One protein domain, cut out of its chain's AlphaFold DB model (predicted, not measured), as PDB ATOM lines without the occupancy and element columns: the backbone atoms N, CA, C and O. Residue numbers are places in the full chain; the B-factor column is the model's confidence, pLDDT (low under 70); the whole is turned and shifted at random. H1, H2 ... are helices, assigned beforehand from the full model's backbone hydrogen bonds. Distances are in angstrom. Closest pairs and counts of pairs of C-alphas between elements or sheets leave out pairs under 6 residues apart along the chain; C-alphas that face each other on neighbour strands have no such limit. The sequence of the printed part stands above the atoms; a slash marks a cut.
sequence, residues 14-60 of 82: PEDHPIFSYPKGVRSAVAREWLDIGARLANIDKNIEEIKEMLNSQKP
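This is residues 14 to 60 of the 82 residues of an uncharacterized protein of Syntrophomonadaceae bacterium (UniProt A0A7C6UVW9). One long helix, H2, makes most of the length of a rod, and beside its first residues the tiny helix H1, which comes before it, packs on residues 27 to 31 of H2 after a tight turn through residues 22 to 26. The rest of H2, from residue 35 on, sticks out bare. The printed part has 47 residues with two named helices, H1 then H2, and no named strand; the class is all helix. It is extended, with a radius of gyration of the C-alphas of 17.5 A and spans of 56 by 19 by 11 A.

H2, residues 27 to 57, touches H1, residues 18 to 21, with residues 27 to 31 alone; the closest C-alphas, those of Ile 19 and Arg 27, are 6.3 A apart. A tight link of 5 residues joins them. In H2 every O i to N i+4 pair is within hydrogen-bond range; H1 is too short for such a pair, and its one O i to N i+3 pair is within range.

H2 runs 44.4 A from C-alpha 27 at (13.081, 20.861, 7.218) to C-alpha 57 at (4.395, 64.266, 3.205). H1 begins at C-alpha 18 (3.449, 23.581, 5.760) and measures 5.6 A from first to last C-alpha.

The two C-alphas farthest apart, those of Lys 24 and Pro 60, are 56.2 A apart. Residues 35 to 60, of which 35 to 57 belong to H2, stand free. The printed part has no cut. Its mean pLDDT is 93.2, and residues 59 to 60 are under 70.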
ATOM      1  N   PRO A  14       2.548  24.668  14.783       97.00
ATOM      2  CA  PRO A  14       1.310  23.905  14.646       97.00
ATOM      3  C   PRO A  14       1.508  22.623  13.831       97.00
ATOM      4  O   PRO A  14       2.322  22.599  12.910       97.00
ATOM      5  N   GLU A  15       0.762  21.562  14.142       94.62
ATOM      6  CA  GLU A  15       0.906  20.259  13.471       94.62
ATOM      7  C   GLU A  15       0.659  20.326  11.955       94.62
ATOM      8  O   GLU A  15       1.277  19.589  11.186       94.62
ATOM      9  N   ASP A  16      -0.200  21.247  11.525       97.06
ATOM     10  CA  ASP A  16      -0.567  21.512  10.135       97.06
ATOM     11  C   ASP A  16       0.400  22.467   9.416       97.06
ATOM     12  O   ASP A  16       0.197  22.796   8.245       97.06
ATOM     13  N   HIS A  17       1.482  22.901  10.072       96.56
ATOM     14  CA  HIS A  17       2.416  23.850   9.480       96.56
ATOM     15  C   HIS A  17       3.034  23.288   8.182       96.56
ATOM     16  O   HIS A  17       3.569  22.171   8.173       96.56
ATOM     17  N   PRO A  18       3.078  24.074   7.088       96.00
ATOM     18  CA  PRO A  18       3.449  23.581   5.760       96.00
ATOM     19  C   PRO A  18       4.865  23.004   5.695       96.00
ATOM     20  O   PRO A  18       5.149  22.146   4.862       96.00
ATOM     21  N   ILE A  19       5.757  23.401   6.608       96.19
ATOM     22  CA  ILE A  19       7.104  22.824   6.699       96.19
ATOM     23  C   ILE A  19       7.106  21.304   6.920       96.19
ATOM     24  O   ILE A  19       8.063  20.623   6.546       96.19
ATOM     25  N   PHE A  20       6.049  20.752   7.521       96.38
ATOM     26  CA  PHE A  20       5.950  19.324   7.798       96.38
ATOM     27  C   PHE A  20       5.610  18.487   6.561       96.38
ATOM     28  O   PHE A  20       5.874  17.283   6.581       96.38
ATOM     29  N   SER A  21       5.170  19.120   5.465       96.19
ATOM     30  CA  SER A  21       5.065  18.479   4.145       96.19
ATOM     31  C   SER A  21       6.430  18.071   3.571       96.19
ATOM     32  O   SER A  21       6.518  17.118   2.800       96.19
ATOM     33  N   TYR A  22       7.517  18.733   3.989       95.81
ATOM     34  CA  TYR A  22       8.866  18.400   3.543       95.81
ATOM     35  C   TYR A  22       9.424  17.176   4.294       95.81
ATOM     36  O   TYR A  22       9.137  16.986   5.487       95.81
ATOM     37  N   PRO A  23      10.286  16.361   3.652       95.25
ATOM     38  CA  PRO A  23      10.911  15.204   4.288       95.25
ATOM     39  C   PRO A  23      11.716  15.549   5.548       95.25
ATOM     40  O   PRO A  23      12.310  16.623   5.676       95.25
ATOM     41  N   LYS A  24      11.791  14.600   6.488       90.25
ATOM     42  CA  LYS A  24      12.677  14.719   7.658       90.25
ATOM     43  C   LYS A  24      14.134  14.856   7.184       90.25
ATOM     44  O   LYS A  24      14.549  14.169   6.260       90.25
ATOM     45  N   GLY A  25      14.902  15.753   7.807       92.38
ATOM     46  CA  GLY A  25      16.304  16.034   7.456       92.38
ATOM     47  C   GLY A  25      16.515  17.310   6.632       92.38
ATOM     48  O   GLY A  25      17.520  17.985   6.832       92.38
ATOM     49  N   VAL A  26      15.548  17.711   5.797       95.50
ATOM     50  CA  VAL A  26      15.637  18.968   5.020       95.50
ATOM     51  C   VAL A  26      14.877  20.133   5.654       95.50
ATOM     52  O   VAL A  26      15.171  21.289   5.364       95.50
ATOM     53  N   ARG A  27      13.945  19.851   6.575       95.00
ATOM     54  CA  ARG A  27      13.081  20.861   7.218       95.00
ATOM     55  C   ARG A  27      13.857  22.023   7.826       95.00
ATOM     56  O   ARG A  27      13.464  23.160   7.633       95.00
ATOM     57  N   SER A  28      14.974  21.777   8.513       93.31
ATOM     58  CA  SER A  28      15.776  22.859   9.106       93.31
ATOM     59  C   SER A  28      16.425  23.768   8.057       93.31
ATOM     60  O   SER A  28      16.583  24.962   8.299       93.31
ATOM     61  N   ALA A  29      16.800  23.223   6.894       94.38
ATOM     62  CA  ALA A  29      17.341  24.020   5.796       94.38
ATOM     63  C   ALA A  29      16.246  24.884   5.160       94.38
ATOM     64  O   ALA A  29      16.448  26.086   5.006       94.38
ATOM     65  N   VAL A  30      15.076  24.290   4.904       96.00
ATOM     66  CA  VAL A  30      13.891  24.995   4.392       96.00
ATOM     67  C   VAL A  30      13.422  26.072   5.376       96.00
ATOM     68  O   VAL A  30      13.208  27.208   4.971       96.00
ATOM     69  N   ALA A  31      13.352  25.768   6.680       95.38
ATOM     70  CA  ALA A  31      13.008  26.731   7.731       95.38
ATOM     71  C   ALA A  31      13.925  27.951   7.691       95.38
ATOM     72  O   ALA A  31      13.463  29.085   7.752       95.38
ATOM     73  N   ARG A  32      15.238  27.716   7.587       94.56
ATOM     74  CA  ARG A  32      16.227  28.789   7.508       94.56
ATOM     75  C   ARG A  32      15.991  29.657   6.277       94.56
ATOM     76  O   ARG A  32      16.011  30.872   6.401       94.56
ATOM     77  N   GLU A  33      15.752  29.054   5.116       96.38
ATOM     78  CA  GLU A  33      15.476  29.807   3.889       96.38
ATOM     79  C   GLU A  33      14.194  30.630   3.997       96.38
ATOM     80  O   GLU A  33      14.187  31.794   3.611       96.38
ATOM     81  N   TRP A  34      13.137  30.076   4.590       96.69
ATOM     82  CA  TRP A  34      11.903  30.817   4.846       96.69
ATOM     83  C   TRP A  34      12.113  31.982   5.810       96.69
ATOM     84  O   TRP A  34      11.590  33.061   5.559       96.69
ATOM     85  N   LEU A  35      12.907  31.803   6.869       95.75
ATOM     86  CA  LEU A  35      13.266  32.887   7.788       95.75
ATOM     87  C   LEU A  35      14.099  33.971   7.090       95.75
ATOM     88  O   LEU A  35      13.834  35.158   7.273       95.75
ATOM     89  N   ASP A  36      15.065  33.573   6.258       96.31
ATOM     90  CA  ASP A  36      15.901  34.494   5.485       96.31
ATOM     91  C   ASP A  36      15.049  35.305   4.486       96.31
ATOM     92  O   ASP A  36      15.229  36.517   4.348       96.31
ATOM     93  N   ILE A  37      14.099  34.657   3.801       97.69
ATOM     94  CA  ILE A  37      13.165  35.307   2.869       97.69
ATOM     95  C   ILE A  37      12.189  36.208   3.626       97.69
ATOM     96  O   ILE A  37      12.010  37.360   3.240       97.69
ATOM     97  N   GLY A  38      11.600  35.720   4.719       97.00
ATOM     98  CA  GLY A  38      10.670  36.482   5.548       97.00
ATOM     99  C   GLY A  38      11.301  37.761   6.097       97.00
ATOM    100  O   GLY A  38      10.691  38.823   6.022       97.00
ATOM    101  N   ALA A  39      12.558  37.700   6.546       97.19
ATOM    102  CA  ALA A  39      13.299  38.881   6.988       97.19
ATOM    103  C   ALA A  39      13.516  39.904   5.858       97.19
ATOM    104  O   ALA A  39      13.436  41.111   6.084       97.19
ATOM    105  N   ARG A  40      13.774  39.439   4.628       97.62
ATOM    106  CA  ARG A  40      13.899  40.328   3.464       97.62
ATOM    107  C   ARG A  40      12.570  40.979   3.105       97.62
ATOM    108  O   ARG A  40      12.566  42.175   2.844       97.62
ATOM    109  N   LEU A  41      11.476  40.218   3.112       98.31
ATOM    110  CA  LEU A  41      10.137  40.742   2.837       98.31
ATOM    111  C   LEU A  41       9.733  41.798   3.869       98.31
ATOM    112  O   LEU A  41       9.367  42.895   3.475       98.31
ATOM    113  N   ALA A  42       9.938  41.529   5.160       97.50
ATOM    114  CA  ALA A  42       9.651  42.495   6.220       97.50
ATOM    115  C   ALA A  42      10.423  43.819   6.047       97.50
ATOM    116  O   ALA A  42       9.874  44.896   6.264       97.50
ATOM    117  N   ASN A  43      11.688  43.757   5.614       97.44
ATOM    118  CA  ASN A  43      12.457  44.964   5.299       97.44
ATOM    119  C   ASN A  43      11.914  45.700   4.066       97.44
ATOM    120  O   ASN A  43      11.909  46.926   4.049       97.44
ATOM    121  N   ILE A  44      11.482  44.973   3.032       97.25
ATOM    122  CA  ILE A  44      10.879  45.581   1.839       97.25
ATOM    123  C   ILE A  44       9.574  46.288   2.210       97.25
ATOM    124  O   ILE A  44       9.394  47.436   1.812       97.25
ATOM    125  N   ASP A  45       8.709  45.645   2.997       97.81
ATOM    126  CA  ASP A  45       7.442  46.229   3.446       97.81
ATOM    127  C   ASP A  45       7.680  47.527   4.221       97.81
ATOM    128  O   ASP A  45       7.082  48.555   3.900       97.81
ATOM    129  N   LYS A  46       8.645  47.519   5.148       97.19
ATOM    130  CA  LYS A  46       9.056  48.721   5.880       97.19
ATOM    131  C   LYS A  46       9.534  49.836   4.944       97.19
ATOM    132  O   LYS A  46       9.100  50.976   5.076       97.19
ATOM    133  N   ASN A  47      10.400  49.521   3.982       96.75
ATOM    134  CA  ASN A  47      10.899  50.522   3.036       96.75
ATOM    135  C   ASN A  47       9.764  51.108   2.178       96.75
ATOM    136  O   ASN A  47       9.773  52.292   1.857       96.75
ATOM    137  N   ILE A  48       8.784  50.284   1.792       97.38
ATOM    138  CA  ILE A  48       7.605  50.740   1.047       97.38
ATOM    139  C   ILE A  48       6.762  51.688   1.902       97.38
ATOM    140  O   ILE A  48       6.275  52.688   1.377       97.38
ATOM    141  N   GLU A  49       6.573  51.392   3.186       96.69
ATOM    142  CA  GLU A  49       5.874  52.287   4.115       96.69
ATOM    143  C   GLU A  49       6.594  53.630   4.254       96.69
ATOM    144  O   GLU A  49       5.962  54.665   4.059       96.69
ATOM    145  N   GLU A  50       7.914  53.628   4.456       95.31
ATOM    146  CA  GLU A  50       8.715  54.858   4.529       95.31
ATOM    147  C   GLU A  50       8.590  55.697   3.242       95.31
ATOM    148  O   GLU A  50       8.362  56.906   3.298       95.31
ATOM    149  N   ILE A  51       8.653  55.063   2.064       94.94
ATOM    150  CA  ILE A  51       8.458  55.755   0.779       94.94
ATOM    151  C   ILE A  51       7.046  56.342   0.679       94.94
ATOM    152  O   ILE A  51       6.885  57.479   0.234       94.94
ATOM    153  N   LYS A  52       6.011  55.597   1.087       94.25
ATOM    154  CA  LYS A  52       4.627  56.096   1.090       94.25
ATOM    155  C   LYS A  52       4.472  57.300   2.012       94.25
ATOM    156  O   LYS A  52       3.815  58.263   1.631       94.25
ATOM    157  N   GLU A  53       5.075  57.269   3.195       93.44
ATOM    158  CA  GLU A  53       5.062  58.397   4.127       93.44
ATOM    159  C   GLU A  53       5.765  59.622   3.542       93.44
ATOM    160  O   GLU A  53       5.219  60.725   3.609       93.44
ATOM    161  N   MET A  54       6.923  59.441   2.903       91.38
ATOM    162  CA  MET A  54       7.630  60.522   2.211       91.38
ATOM    163  C   MET A  54       6.780  61.131   1.092       91.38
ATOM    164  O   MET A  54       6.672  62.353   1.013       91.38
ATOM    165  N   LEU A  55       6.151  60.299   0.259       89.38
ATOM    166  CA  LEU A  55       5.287  60.756  -0.832       89.38
ATOM    167  C   LEU A  55       4.037  61.472  -0.316       89.38
ATOM    168  O   LEU A  55       3.657  62.495  -0.866       89.38
ATOM    169  N   ASN A  56       3.419  60.981   0.758       87.44
ATOM    170  CA  ASN A  56       2.260  61.641   1.365       87.44
ATOM    171  C   ASN A  56       2.634  62.952   2.072       87.44
ATOM    172  O   ASN A  56       1.810  63.859   2.171       87.44
ATOM    173  N   SER A  57       3.865  63.049   2.580       82.06
ATOM    174  CA  SER A  57       4.395  64.266   3.205       82.06
ATOM    175  C   SER A  57       4.798  65.319   2.172       82.06
ATOM    176  O   SER A  57       4.850  66.507   2.493       82.06
ATOM    177  N   GLN A  58       5.044  64.910   0.925       72.62
ATOM    178  CA  GLN A  58       5.109  65.823  -0.205       72.62
ATOM    179  C   GLN A  58       3.683  66.275  -0.526       72.62
ATOM    180  O   GLN A  58       2.916  65.592  -1.202       72.62
ATOM    181  N   LYS A  59       3.309  67.451  -0.013       61.03
ATOM    182  CA  LYS A  59       2.148  68.176  -0.535       61.03
ATOM    183  C   LYS A  59       2.333  68.277  -2.057       61.03
ATOM    184  O   LYS A  59       3.451  68.589  -2.472       61.03
ATOM    185  N   PRO A  60       1.301  68.034  -2.888       59.38
ATOM    186  CA  PRO A  60       1.389  68.461  -4.272       59.38
ATOM    187  C   PRO A  60       1.696  69.954  -4.222       59.38
ATOM    188  O   PRO A  60       0.952  70.722  -3.611       59.38
TER     189      PRO A  60